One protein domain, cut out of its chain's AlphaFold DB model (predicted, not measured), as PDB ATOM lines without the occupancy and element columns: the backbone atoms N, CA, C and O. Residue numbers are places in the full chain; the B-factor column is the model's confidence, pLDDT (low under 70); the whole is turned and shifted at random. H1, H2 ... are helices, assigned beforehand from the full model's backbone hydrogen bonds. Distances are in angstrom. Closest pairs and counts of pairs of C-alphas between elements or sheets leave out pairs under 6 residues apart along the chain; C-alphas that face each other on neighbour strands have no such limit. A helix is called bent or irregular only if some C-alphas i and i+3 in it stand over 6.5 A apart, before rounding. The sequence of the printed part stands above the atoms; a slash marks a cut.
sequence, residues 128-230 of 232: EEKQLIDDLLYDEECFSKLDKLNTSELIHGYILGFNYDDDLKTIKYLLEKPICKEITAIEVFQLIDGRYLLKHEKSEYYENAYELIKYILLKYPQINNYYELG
ATOM      1  N   GLU A 128     223.157 206.632 119.246       97.44
ATOM      2  CA  GLU A 128     222.178 205.712 119.834       97.44
ATOM      3  C   GLU A 128     221.129 206.444 120.684       97.44
ATOM      4  O   GLU A 128     219.956 206.079 120.675       97.44
ATOM      5  N   GLU A 129     221.537 207.489 121.411       98.06
ATOM      6  CA  GLU A 129     220.625 208.319 122.207       98.06
ATOM      7  C   GLU A 129     219.697 209.131 121.310       98.06
ATOM      8  O   GLU A 129     218.500 209.227 121.575       98.06
ATOM      9  N   LYS A 130     220.253 209.689 120.231       97.50
ATOM     10  CA  LYS A 130     219.491 210.422 119.227       97.50
ATOM     11  C   LYS A 130     218.478 209.508 118.543       97.50
ATOM     12  O   LYS A 130     217.307 209.857 118.501       97.50
ATOM     13  N   GLN A 131     218.904 208.325 118.094       97.94
ATOM     14  CA  GLN A 131     218.007 207.349 117.477       97.94
ATOM     15  C   GLN A 131     216.880 206.939 118.429       97.94
ATOM     16  O   GLN A 131     215.729 206.880 118.019       97.94
ATOM     17  N   LEU A 132     217.188 206.705 119.711       98.31
ATOM     18  CA  LEU A 132     216.170 206.396 120.714       98.31
ATOM     19  C   LEU A 132     215.152 207.534 120.879       98.31
ATOM     20  O   LEU A 132     213.961 207.261 121.013       98.31
ATOM     21  N   ILE A 133     215.607 208.789 120.911       97.94
ATOM     22  CA  ILE A 133     214.715 209.951 121.007       97.94
ATOM     23  C   ILE A 133     213.849 210.064 119.752       97.94
ATOM     24  O   ILE A 133     212.634 210.184 119.887       97.94
ATOM     25  N   ASP A 134     214.449 209.968 118.565       97.44
ATOM     26  CA  ASP A 134     213.738 210.040 117.288       97.44
ATOM     27  C   ASP A 134     212.670 208.931 117.204       97.44
ATOM     28  O   ASP A 134     211.506 209.213 116.915       97.44
ATOM     29  N   ASP A 135     213.015 207.690 117.565       97.19
ATOM     30  CA  ASP A 135     212.077 206.560 117.604       97.19
ATOM     31  C   ASP A 135     210.894 206.812 118.551       97.19
ATOM     32  O   ASP A 135     209.782 206.373 118.271       97.19
ATOM     33  N   LEU A 136     211.115 207.489 119.682       97.38
ATOM     34  CA  LEU A 136     210.064 207.781 120.660       97.38
ATOM     35  C   LEU A 136     209.213 208.998 120.280       97.38
ATOM     36  O   LEU A 136     208.040 209.033 120.638       97.38
ATOM     37  N   LEU A 137     209.778 210.008 119.615       96.06
ATOM     38  CA  LEU A 137     209.041 211.214 119.218       96.06
ATOM     39  C   LEU A 137     207.996 210.920 118.135       96.06
ATOM     40  O   LEU A 137     206.951 211.561 118.112       96.06
ATOM     41  N   TYR A 138     208.257 209.938 117.269       92.25
ATOM     42  CA  TYR A 138     207.370 209.566 116.159       92.25
ATOM     43  C   TYR A 138     206.533 208.303 116.420       92.25
ATOM     44  O   TYR A 138     205.891 207.787 115.505       92.25
ATOM     45  N   ASP A 139     206.537 207.790 117.651       92.12
ATOM     46  CA  ASP A 139     205.795 206.594 118.048       92.12
ATOM     47  C   ASP A 139     204.482 206.962 118.753       92.12
ATOM     48  O   ASP A 139     204.481 207.501 119.862       92.12
ATOM     49  N   GLU A 140     203.351 206.616 118.131       86.56
ATOM     50  CA  GLU A 140     202.004 206.872 118.669       86.56
ATOM     51  C   GLU A 140     201.764 206.195 120.036       86.56
ATOM     52  O   GLU A 140     200.943 206.660 120.826       86.56
ATOM     53  N   GLU A 141     202.513 205.133 120.365       89.25
ATOM     54  CA  GLU A 141     202.434 204.417 121.647       89.25
ATOM     55  C   GLU A 141     203.652 204.677 122.561       89.25
ATOM     56  O   GLU A 141     203.925 203.904 123.499       89.25
ATOM     57  N   CYS A 142     204.382 205.777 122.326       91.06
ATOM     58  CA  CYS A 142     205.641 206.090 123.009       91.06
ATOM     59  C   CYS A 142     205.522 206.147 124.536       91.06
ATOM     60  O   CYS A 142     206.485 205.804 125.226       91.06
ATOM     61  N   PHE A 143     204.349 206.507 125.080       92.12
ATOM     62  CA  PHE A 143     204.132 206.675 126.522       92.12
ATOM     63  C   PHE A 143     204.540 205.429 127.325       92.12
ATOM     64  O   PHE A 143     205.170 205.535 128.375       92.12
ATOM     65  N   SER A 144     204.259 204.233 126.794       92.62
ATOM     66  CA  SER A 144     204.619 202.947 127.416       92.62
ATOM     67  C   SER A 144     206.127 202.650 127.420       92.62
ATOM     68  O   SER A 144     206.591 201.766 128.139       92.62
ATOM     69  N   LYS A 145     206.905 203.388 126.620       96.00
ATOM     70  CA  LYS A 145     208.343 203.198 126.387       96.00
ATOM     71  C   LYS A 145     209.190 204.333 126.976       96.00
ATOM     72  O   LYS A 145     210.416 204.243 126.917       96.00
ATOM     73  N   LEU A 146     208.582 205.356 127.589       95.94
ATOM     74  CA  LEU A 146     209.287 206.520 128.154       95.94
ATOM     75  C   LEU A 146     210.252 206.170 129.294       95.94
ATOM     76  O   LEU A 146     211.145 206.953 129.607       95.94
ATOM     77  N   ASP A 147     210.141 204.986 129.896       96.12
ATOM     78  CA  ASP A 147     211.128 204.505 130.871       96.12
ATOM     79  C   ASP A 147     212.512 204.240 130.274       96.12
ATOM     80  O   ASP A 147     213.496 204.194 131.015       96.12
ATOM     81  N   LYS A 148     212.615 204.156 128.941       97.25
ATOM     82  CA  LYS A 148     213.899 204.151 128.234       97.25
ATOM     83  C   LYS A 148     214.646 205.486 128.362       97.25
ATOM     84  O   LYS A 148     215.869 205.485 128.273       97.25
ATOM     85  N   LEU A 149     213.950 206.603 128.608       97.88
ATOM     86  CA  LEU A 149     214.559 207.915 128.871       97.88
ATOM     87  C   LEU A 149     215.047 207.975 130.328       97.88
ATOM     88  O   LEU A 149     214.407 208.543 131.216       97.88
ATOM     89  N   ASN A 150     216.172 207.310 130.579       96.62
ATOM     90  CA  ASN A 150     216.699 207.037 131.918       96.62
ATOM     91  C   ASN A 150     217.902 207.913 132.317       96.62
ATOM     92  O   ASN A 150     218.467 207.718 133.393       96.62
ATOM     93  N   THR A 151     218.259 208.902 131.496       97.94
ATOM     94  CA  THR A 151     219.263 209.932 131.803       97.94
ATOM     95  C   THR A 151     218.657 211.329 131.683       97.94
ATOM     96  O   THR A 151     217.644 211.529 131.006       97.94
ATOM     97  N   SER A 152     219.267 212.318 132.343       97.69
ATOM     98  CA  SER A 152     218.831 213.715 132.222       97.69
ATOM     99  C   SER A 152     218.981 214.223 130.788       97.69
ATOM    100  O   SER A 152     218.144 214.993 130.333       97.69
ATOM    101  N   GLU A 153     220.018 213.775 130.082       97.94
ATOM    102  CA  GLU A 153     220.320 214.086 128.685       97.94
ATOM    103  C   GLU A 153     219.218 213.578 127.753       97.94
ATOM    104  O   GLU A 153     218.731 214.337 126.921       97.94
ATOM    105  N   LEU A 154     218.780 212.327 127.933       98.50
ATOM    106  CA  LEU A 154     217.705 211.732 127.140       98.50
ATOM    107  C   LEU A 154     216.371 212.443 127.375       98.50
ATOM    108  O   LEU A 154     215.671 212.773 126.420       98.50
ATOM    109  N   ILE A 155     216.036 212.721 128.640       98.44
ATOM    110  CA  ILE A 155     214.823 213.475 128.984       98.44
ATOM    111  C   ILE A 155     214.871 214.876 128.369       98.44
ATOM    112  O   ILE A 155     213.893 215.313 127.768       98.44
ATOM    113  N   HIS A 156     215.998 215.575 128.508       97.94
ATOM    114  CA  HIS A 156     216.169 216.925 127.978       97.94
ATOM    115  C   HIS A 156     216.081 216.943 126.449       97.94
ATOM    116  O   HIS A 156     215.341 217.747 125.892       97.94
ATOM    117  N   GLY A 157     216.772 216.020 125.774       97.62
ATOM    118  CA  GLY A 157     216.745 215.892 124.320       97.62
ATOM    119  C   GLY A 157     215.350 215.587 123.776       97.62
ATOM    120  O   GLY A 157     214.918 216.245 122.834       97.62
ATOM    121  N   TYR A 158     214.620 214.660 124.406       98.19
ATOM    122  CA  TYR A 158     213.232 214.369 124.036       98.19
ATOM    123  C   TYR A 158     212.333 215.599 124.205       98.19
ATOM    124  O   TYR A 158     211.584 215.941 123.299       98.19
ATOM    125  N   ILE A 159     212.440 216.297 125.340       97.56
ATOM    126  CA  ILE A 159     211.643 217.497 125.633       97.56
ATOM    127  C   ILE A 159     211.886 218.609 124.603       97.56
ATOM    128  O   ILE A 159     210.929 219.223 124.147       97.56
ATOM    129  N   LEU A 160     213.136 218.838 124.191       96.38
ATOM    130  CA  LEU A 160     213.454 219.841 123.168       96.38
ATOM    131  C   LEU A 160     212.924 219.480 121.769       96.38
ATOM    132  O   LEU A 160     212.728 220.377 120.952       96.38
ATOM    133  N   GLY A 161     212.728 218.191 121.482       95.88
ATOM    134  CA  GLY A 161     212.169 217.704 120.216       95.88
ATOM    135  C   GLY A 161     210.656 217.477 120.235       95.88
ATOM    136  O   GLY A 161     210.087 217.157 119.194       95.88
ATOM    137  N   PHE A 162     210.005 217.615 121.393       96.75
ATOM    138  CA  PHE A 162     208.583 217.330 121.563       96.75
ATOM    139  C   PHE A 162     207.705 218.341 120.816       96.75
ATOM    140  O   PHE A 162     207.962 219.545 120.836       96.75
ATOM    141  N   ASN A 163     206.634 217.856 120.184       94.38
ATOM    142  CA  ASN A 163     205.624 218.710 119.574       94.38
ATOM    143  C   ASN A 163     204.646 219.219 120.645       94.38
ATOM    144  O   ASN A 163     203.807 218.473 121.134       94.38
ATOM    145  N   TYR A 164     204.732 220.498 121.004       92.31
ATOM    146  CA  TYR A 164     203.935 221.079 122.093       92.31
ATOM    147  C   TYR A 164     202.451 221.308 121.769       92.31
ATOM    148  O   TYR A 164     201.702 221.697 122.665       92.31
ATOM    149  N   ASP A 165     202.024 221.019 120.538       87.62
ATOM    150  CA  ASP A 165     200.604 220.907 120.186       87.62
ATOM    151  C   ASP A 165     199.990 219.562 120.641       87.62
ATOM    152  O   ASP A 165     198.764 219.427 120.684       87.62
ATOM    153  N   ASP A 166     200.823 218.575 121.001       87.44
ATOM    154  CA  ASP A 166     200.385 217.272 121.507       87.44
ATOM    155  C   ASP A 166     200.035 217.313 123.009       87.44
ATOM    156  O   ASP A 166     200.225 218.303 123.723       87.44
ATOM    157  N   ASP A 167     199.526 216.192 123.533       88.50
ATOM    158  CA  ASP A 167     199.176 216.063 124.949       88.50
ATOM    159  C   ASP A 167     200.408 216.201 125.869       88.50
ATOM    160  O   ASP A 167     201.312 215.360 125.916       88.50
ATOM    161  N   LEU A 168     200.383 217.245 126.701       93.81
ATOM    162  CA  LEU A 168     201.409 217.574 127.689       93.81
ATOM    163  C   LEU A 168     201.555 216.544 128.823       93.81
ATOM    164  O   LEU A 168     202.471 216.665 129.646       93.81
ATOM    165  N   LYS A 169     200.706 215.513 128.889       93.12
ATOM    166  CA  LYS A 169     200.844 214.397 129.836       93.12
ATOM    167  C   LYS A 169     202.223 213.732 129.758       93.12
ATOM    168  O   LYS A 169     202.782 213.387 130.801       93.12
ATOM    169  N   THR A 170     202.790 213.591 128.559       94.88
ATOM    170  CA  THR A 170     204.148 213.057 128.360       94.88
ATOM    171  C   THR A 170     205.197 213.944 129.026       94.88
ATOM    172  O   THR A 170     206.021 213.461 129.803       94.88
ATOM    173  N   ILE A 171     205.119 215.257 128.800       97.25
ATOM    174  CA  ILE A 171     206.027 216.232 129.413       97.25
ATOM    175  C   ILE A 171     205.910 216.196 130.937       97.25
ATOM    176  O   ILE A 171     206.924 216.122 131.631       97.25
ATOM    177  N   LYS A 172     204.684 216.171 131.471       96.94
ATOM    178  CA  LYS A 172     204.443 216.065 132.914       96.94
ATOM    179  C   LYS A 172     205.073 214.800 133.507       96.94
ATOM    180  O   LYS A 172     205.783 214.899 134.504       96.94
ATOM    181  N   TYR A 173     204.880 213.642 132.869       96.81
ATOM    182  CA  TYR A 173     205.478 212.372 133.299       96.81
ATOM    183  C   TYR A 173     207.012 212.439 133.356       96.81
ATOM    184  O   TYR A 173     207.635 212.002 134.325       96.81
ATOM    185  N   LEU A 174     207.644 213.026 132.336       97.94
ATOM    186  CA  LEU A 174     209.099 213.169 132.304       97.94
ATOM    187  C   LEU A 174     209.605 214.151 133.364       97.94
ATOM    188  O   LEU A 174     210.596 213.860 134.036       97.94
ATOM    189  N   LEU A 175     208.895 215.261 133.576       97.75
ATOM    190  CA  LEU A 175     209.209 216.202 134.647       97.75
ATOM    191  C   LEU A 175     209.051 215.583 136.036       97.75
ATOM    192  O   LEU A 175     209.722 216.052 136.950       97.75
ATOM    193  N   GLU A 176     208.212 214.555 136.218       96.56
ATOM    194  CA  GLU A 176     208.038 213.808 137.472       96.56
ATOM    195  C   GLU A 176     209.243 212.929 137.826       96.56
ATOM    196  O   GLU A 176     209.531 212.762 139.019       96.56
ATOM    197  N   LYS A 177     210.022 212.465 136.839       97.06
ATOM    198  CA  LYS A 177     211.202 211.622 137.084       97.06
ATOM    199  C   LYS A 177     212.244 212.348 137.964       97.06
ATOM    200  O   LYS A 177     212.575 213.502 137.688       97.06
ATOM    201  N   PRO A 178     212.823 211.695 138.996       96.12
ATOM    202  CA  PRO A 178     213.828 212.315 139.878       96.12
ATOM    203  C   PRO A 178     215.108 212.770 139.168       96.12
ATOM    204  O   PRO A 178     215.797 213.666 139.638       96.12
ATOM    205  N   ILE A 179     215.424 212.143 138.036       96.12
ATOM    206  CA  ILE A 179     216.582 212.462 137.194       96.12
ATOM    207  C   ILE A 179     216.354 213.686 136.292       96.12
ATOM    208  O   ILE A 179     217.293 214.141 135.639       96.12
ATOM    209  N   CYS A 180     215.131 214.222 136.218       97.12
ATOM    210  CA  CYS A 180     214.862 215.444 135.471       97.12
ATOM    211  C   CYS A 180     215.472 216.639 136.215       97.12
ATOM    212  O   CYS A 180     215.128 216.902 137.368       97.12
ATOM    213  N   LYS A 181     216.387 217.366 135.563       95.94
ATOM    214  CA  LYS A 181     217.037 218.533 136.174       95.94
ATOM    215  C   LYS A 181     216.202 219.794 135.984       95.94
ATOM    216  O   LYS A 181     215.413 219.908 135.050       95.94
ATOM    217  N   GLU A 182     216.469 220.771 136.846       95.88
ATOM    218  CA  GLU A 182     215.881 222.112 136.814       95.88
ATOM    219  C   GLU A 182     215.931 222.756 135.428       95.88
ATOM    220  O   GLU A 182     214.924 223.284 134.973       95.88
ATOM    221  N   ILE A 183     217.071 222.681 134.734       96.44
ATOM    222  CA  ILE A 183     217.206 223.296 133.413       96.44
ATOM    223  C   ILE A 183     216.177 222.775 132.411       96.44
ATOM    224  O   ILE A 183     215.646 223.541 131.617       96.44
ATOM    225  N   THR A 184     215.837 221.492 132.472       97.62
ATOM    226  CA  THR A 184     214.816 220.926 131.597       97.62
ATOM    227  C   THR A 184     213.436 221.493 131.920       97.62
ATOM    228  O   THR A 184     212.673 221.799 131.013       97.62
ATOM    229  N   ALA A 185     213.122 221.702 133.201       97.75
ATOM    230  CA  ALA A 185     211.880 222.357 133.602       97.75
ATOM    231  C   ALA A 185     211.836 223.836 133.184       97.75
ATOM    232  O   ALA A 185     210.768 224.332 132.826       97.75
ATOM    233  N   ILE A 186     212.987 224.520 133.180       97.25
ATOM    234  CA  ILE A 186     213.123 225.872 132.626       97.25
ATOM    235  C   ILE A 186     212.792 225.878 131.129       97.25
ATOM    236  O   ILE A 186     212.009 226.722 130.701       97.25
ATOM    237  N   GLU A 187     213.335 224.939 130.345       96.81
ATOM    238  CA  GLU A 187     213.024 224.837 128.910       96.81
ATOM    239  C   GLU A 187     211.532 224.595 128.682       96.81
ATOM    240  O   GLU A 187     210.910 225.321 127.914       96.81
ATOM    241  N   VAL A 188     210.916 223.659 129.419       97.69
ATOM    242  CA  VAL A 188     209.464 223.434 129.321       97.69
ATOM    243  C   VAL A 188     208.687 224.712 129.636       97.69
ATOM    244  O   VAL A 188     207.771 225.055 128.895       97.69
ATOM    245  N   PHE A 189     209.051 225.432 130.703       96.94
ATOM    246  CA  PHE A 189     208.404 226.694 131.063       96.94
ATOM    247  C   PHE A 189     208.508 227.736 129.941       96.94
ATOM    248  O   PHE A 189     207.547 228.465 129.702       96.94
ATOM    249  N   GLN A 190     209.645 227.810 129.245       94.88
ATOM    250  CA  GLN A 190     209.830 228.711 128.106       94.88
ATOM    251  C   GLN A 190     209.040 228.253 126.872       94.88
ATOM    252  O   GLN A 190     208.409 229.086 126.230       94.88
ATOM    253  N   LEU A 191     209.035 226.953 126.570       95.50
ATOM    254  CA  LEU A 191     208.397 226.370 125.382       95.50
ATOM    255  C   LEU A 191     206.867 226.474 125.403       95.50
ATOM    256  O   LEU A 191     206.261 226.625 124.348       95.50
ATOM    257  N   ILE A 192     206.245 226.453 126.586       94.69
ATOM    258  CA  ILE A 192     204.789 226.639 126.741       94.69
ATOM    259  C   ILE A 192     204.382 228.100 126.981       94.69
ATOM    260  O   ILE A 192     203.267 228.356 127.429       94.69
ATOM    261  N   ASP A 193     205.287 229.059 126.764       92.69
ATOM    262  CA  ASP A 193     205.066 230.480 127.049       92.69
ATOM    263  C   ASP A 193     204.608 230.744 128.499       92.69
ATOM    264  O   ASP A 193     203.680 231.511 128.778       92.69
ATOM    265  N   GLY A 194     205.300 230.143 129.472       92.19
ATOM    266  CA  GLY A 194     204.951 230.218 130.892       92.19
ATOM    267  C   GLY A 194     204.784 231.645 131.426       92.19
ATOM    268  O   GLY A 194     203.844 231.925 132.170       92.19
ATOM    269  N   ARG A 195     205.623 232.588 130.970       90.50
ATOM    270  CA  ARG A 195     205.472 234.030 131.259       90.50
ATOM    271  C   ARG A 195     204.120 234.584 130.830       90.50
ATOM    272  O   ARG A 195     203.547 235.413 131.536       90.50
ATOM    273  N   TYR A 196     203.684 234.225 129.627       90.31
ATOM    274  CA  TYR A 196     202.435 234.707 129.061       90.31
ATOM    275  C   TYR A 196     201.274 234.143 129.868       90.31
ATOM    276  O   TYR A 196     200.461 234.915 130.374       90.31
ATOM    277  N   LEU A 197     201.260 232.827 130.076       90.12
ATOM    278  CA  LEU A 197     200.202 232.147 130.815       90.12
ATOM    279  C   LEU A 197     200.077 232.691 132.247       90.12
ATOM    280  O   LEU A 197     198.980 233.027 132.673       90.12
ATOM    281  N   LEU A 198     201.178 232.932 132.967       89.31
ATOM    282  CA  LEU A 198     201.113 233.515 134.319       89.31
ATOM    283  C   LEU A 198     200.521 234.935 134.387       89.31
ATOM    284  O   LEU A 198     200.089 235.356 135.460       89.31
ATOM    285  N   LYS A 199     200.512 235.688 133.281       89.06
ATOM    286  CA  LYS A 199     199.997 237.069 133.234       89.06
ATOM    287  C   LYS A 199     198.552 237.177 132.758       89.06
ATOM    288  O   LYS A 199     197.978 238.257 132.881       89.06
ATOM    289  N   HIS A 200     197.989 236.113 132.194       85.81
ATOM    290  CA  HIS A 200     196.669 236.147 131.574       85.81
ATOM    291  C   HIS A 200     195.652 235.348 132.383       85.81
ATOM    292  O   HIS A 200     195.984 234.447 133.155       85.81
ATOM    293  N   GLU A 201     194.381 235.713 132.220       80.50
ATOM    294  CA  GLU A 201     193.292 234.945 132.801       80.50
ATOM    295  C   GLU A 201     193.251 233.545 132.193       80.50
ATOM    296  O   GLU A 201     193.547 233.329 131.012       80.50
ATOM    297  N   LYS A 202     192.866 232.574 133.022       81.38
ATOM    298  CA  LYS A 202     192.742 231.195 132.570       81.38
ATOM    299  C   LYS A 202     191.702 231.101 131.465       81.38
ATOM    300  O   LYS A 202     190.583 231.580 131.610       81.38
ATOM    301  N   SER A 203     192.086 230.413 130.403       79.31
ATOM    302  CA  SER A 203     191.211 230.009 129.315       79.31
ATOM    303  C   SER A 203     191.136 228.489 129.308       79.31
ATOM    304  O   SER A 203     192.161 227.835 129.513       79.31
ATOM    305  N   GLU A 204     189.950 227.940 129.043       77.06
ATOM    306  CA  GLU A 204     189.740 226.494 128.865       77.06
ATOM    307  C   GLU A 204     190.663 225.921 127.779       77.06
ATOM    308  O   GLU A 204     191.136 224.796 127.894       77.06
ATOM    309  N   TYR A 205     191.014 226.726 126.769       74.62
ATOM    310  CA  TYR A 205     191.903 226.309 125.683       74.62
ATOM    311  C   TYR A 205     193.325 225.949 126.152       74.62
ATOM    312  O   TYR A 205     193.988 225.128 125.530       74.62
ATOM    313  N   TYR A 206     193.796 226.529 127.260       81.81
ATOM    314  CA  TYR A 206     195.160 226.333 127.772       81.81
ATOM    315  C   TYR A 206     195.196 225.600 129.120       81.81
ATOM    316  O   TYR A 206     196.209 225.651 129.821       81.81
ATOM    317  N   GLU A 207     194.109 224.938 129.526       86.75
ATOM    318  CA  GLU A 207     193.974 224.349 130.866       86.75
ATOM    319  C   GLU A 207     195.142 223.410 131.226       86.75
ATOM    320  O   GLU A 207     195.781 223.598 132.265       86.75
ATOM    321  N   ASN A 208     195.514 222.497 130.322       88.75
ATOM    322  CA  ASN A 208     196.634 221.571 130.521       88.75
ATOM    323  C   ASN A 208     197.981 222.294 130.708       88.75
ATOM    324  O   ASN A 208     198.793 221.896 131.547       88.75
ATOM    325  N   ALA A 209     198.217 223.385 129.973       92.50
ATOM    326  CA  ALA A 209     199.434 224.182 130.108       92.50
ATOM    327  C   ALA A 209     199.466 224.933 131.451       92.50
ATOM    328  O   ALA A 209     200.499 224.966 132.123       92.50
ATOM    329  N   TYR A 210     198.324 225.458 131.911       92.06
ATOM    330  CA  TYR A 210     198.205 226.061 133.242       92.06
ATOM    331  C   TYR A 210     198.475 225.059 134.369       92.06
ATOM    332  O   TYR A 210     199.119 225.407 135.366       92.06
ATOM    333  N   GLU A 211     197.985 223.826 134.248       92.31
ATOM    334  CA  GLU A 211     198.286 222.764 135.211       92.31
ATOM    335  C   GLU A 211     199.767 222.392 135.214       92.31
ATOM    336  O   GLU A 211     200.362 222.248 136.288       92.31
ATOM    337  N   LEU A 212     200.374 222.292 134.030       95.88
ATOM    338  CA  LEU A 212     201.794 221.997 133.890       95.88
ATOM    339  C   LEU A 212     202.666 223.095 134.512       95.88
ATOM    340  O   LEU A 212     203.598 222.778 135.248       95.88
ATOM    341  N   ILE A 213     202.334 224.375 134.315       95.31
ATOM    342  CA  ILE A 213     203.050 225.492 134.953       95.31
ATOM    343  C   ILE A 213     202.959 225.406 136.470       95.31
ATOM    344  O   ILE A 213     203.976 225.509 137.150       95.31
ATOM    345  N   LYS A 214     201.759 225.195 137.023       93.44
ATOM    346  CA  LYS A 214     201.598 225.048 138.479       93.44
ATOM    347  C   LYS A 214     202.451 223.907 139.019       93.44
ATOM    348  O   LYS A 214     203.070 224.056 140.068       93.44
ATOM    349  N   TYR A 215     202.482 222.786 138.301       96.06
ATOM    350  CA  TYR A 215     203.327 221.655 138.650       96.06
ATOM    351  C   TYR A 215     204.816 222.035 138.629       96.06
ATOM    352  O   TYR A 215     205.524 221.767 139.601       96.06
ATOM    353  N   ILE A 216     205.275 222.704 137.565       97.19
ATOM    354  CA  ILE A 216     206.658 223.175 137.427       97.19
ATOM    355  C   ILE A 216     207.036 224.090 138.593       97.19
ATOM    356  O   ILE A 216     208.045 223.839 139.241       97.19
ATOM    357  N   LEU A 217     206.222 225.102 138.907       95.94
ATOM    358  CA  LEU A 217     206.512 226.048 139.990       95.94
ATOM    359  C   LEU A 217     206.468 225.394 141.378       95.94
ATOM    360  O   LEU A 217     207.191 225.819 142.275       95.94
ATOM    361  N   LEU A 218     205.652 224.351 141.563       95.88
ATOM    362  CA  LEU A 218     205.615 223.588 142.812       95.88
ATOM    363  C   LEU A 218     206.863 222.710 142.982       95.88
ATOM    364  O   LEU A 218     207.421 222.646 144.076       95.88
ATOM    365  N   LYS A 219     207.289 222.016 141.919       96.56
ATOM    366  CA  LYS A 219     208.435 221.093 141.965       96.56
ATOM    367  C   LYS A 219     209.785 221.813 141.887       96.56
ATOM    368  O   LYS A 219     210.743 221.367 142.514       96.56
ATOM    369  N   TYR A 220     209.850 222.912 141.141       95.75
ATOM    370  CA  TYR A 220     211.043 223.724 140.902       95.75
ATOM    371  C   TYR A 220     210.776 225.181 141.332       95.75
ATOM    372  O   TYR A 220     210.667 226.073 140.485       95.75
ATOM    373  N   PRO A 221     210.654 225.457 142.646       94.31
ATOM    374  CA  PRO A 221     210.269 226.774 143.167       94.31
ATOM    375  C   PRO A 221     211.208 227.921 142.755       94.31
ATOM    376  O   PRO A 221     210.781 229.070 142.657       94.31
ATOM    377  N   GLN A 222     212.469 227.626 142.451       93.06
ATOM    378  CA  GLN A 222     213.444 228.580 141.927       93.06
ATOM    379  C   GLN A 222     213.021 229.213 140.592       93.06
ATOM    380  O   GLN A 222     213.348 230.370 140.341       93.06
ATOM    381  N   ILE A 223     212.222 228.516 139.775       94.81
ATOM    382  CA  ILE A 223     211.694 229.056 138.514       94.81
ATOM    383  C   ILE A 223     210.778 230.257 138.778       94.81
ATOM    384  O   ILE A 223     210.826 231.231 138.027       94.81
ATOM    385  N   ASN A 224     210.017 230.245 139.881       92.19
ATOM    386  CA  ASN A 224     209.216 231.404 140.279       92.19
ATOM    387  C   ASN A 224     210.110 232.610 140.606       92.19
ATOM    388  O   ASN A 224     209.850 233.714 140.137       92.19
ATOM    389  N   ASN A 225     211.211 232.388 141.332       91.44
ATOM    390  CA  ASN A 225     212.167 233.451 141.652       91.44
ATOM    391  C   ASN A 225     212.801 234.032 140.380       91.44
ATOM    392  O   ASN A 225     212.927 235.247 140.250       91.44
ATOM    393  N   TYR A 226     213.178 233.186 139.417       93.94
ATOM    394  CA  TYR A 226     213.735 233.649 138.142       93.94
ATOM    395  C   TYR A 226     212.734 234.488 137.353       93.94
ATOM    396  O   TYR A 226     213.121 235.492 136.752       93.94
ATOM    397  N   TYR A 227     211.461 234.093 137.367       90.50
ATOM    398  CA  TYR A 227     210.384 234.846 136.738       90.50
ATOM    399  C   TYR A 227     210.192 236.220 137.397       90.50
ATOM    400  O   TYR A 227     210.206 237.243 136.709       90.50
ATOM    401  N   GLU A 228     210.091 236.268 138.726       89.25
ATOM    402  CA  GLU A 228     209.909 237.513 139.486       89.25
ATOM    403  C   GLU A 228     211.087 238.485 139.321       89.25
ATOM    404  O   GLU A 228     210.890 239.698 139.231       89.25
ATOM    405  N   LEU A 229     212.310 237.958 139.212       89.44
ATOM    406  CA  LEU A 229     213.527 238.735 138.963       89.44
ATOM    407  C   LEU A 229     213.718 239.127 137.484       89.44
ATOM    408  O   LEU A 229     214.670 239.834 137.154       89.44
ATOM    409  N   GLY A 230     212.830 238.693 136.585       88.94
ATOM    410  CA  GLY A 230     212.860 239.044 135.164       88.94
ATOM    411  C   GLY A 230     213.850 238.239 134.313       88.94
ATOM    412  O   GLY A 230     214.086 238.600 133.157       88.94
TER     413      GLY A 230
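This is residues 128 to 230 of the 232 residues of the protein "Ankyrin repeat protein" of Clostridium beijerinckii (UniProt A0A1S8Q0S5). The chain winds back and forth into a short solenoid of two rows of helices: H1, H3 and H5 make one row and H2, H4 and H7 the other. H6 and H8 lie at the far end, beyond H5, and the rows make the longest axis. The printed part has 103 residues with eight named helices, H1 to H8, and no named strand; its class is all helix. It is compact, with a radius of gyration of the C-alphas of 13.8 A and spans of 40 by 27 by 17 A.

H1, residues 128 to 137, begins at C-alpha 128 (222.178, 205.712, 119.834) and is 14.3 A long. H2 is residues 142 to 148, H3 152 to 161, H4 169 to 176, H5 182 to 191 and H6 194 to 199. H3 and H5 are each 14.3 A long. H7, residues 204 to 219, is the longest at 23.5 A. H8, residues 222 to 228, ends at C-alpha 228 (209.909, 237.513, 139.486). H2 and H7 are irregular: C-alphas 144 and 147 are 7.5 A apart, C-alphas 205 and 208 8.3 A.

H1 touches H3, closest at the C-alphas of Ile 133 and Tyr 158, 5.6 A. H3 touches H5, the same way at a shallow tilt of 5 degrees; the C-alphas of His 156 and Thr 184 come closest, 5.6 A. H4 and H5 form a hairpin and only just touch, with 3 pairs of C-alphas within 8 A. H4 and H7 are close but not clearly touching, the same way at 10 degrees. H7 and H8 only just touch, only at the corner. Every O i to N i+4 pair is within hydrogen-bond range in H1, H3, H4, H5 and H8; H2 has 1 of 3, with 2 of 4 O i to N i+3 pairs, H6 1 of 2 and H7 10 of 12.

The C-alphas of Glu 128 and Glu 201, the two farthest apart, are 43.1 A apart. The printed part has no cut and no long link. Mean pLDDT of the printed part is 93.7, and no printed residue is under 70.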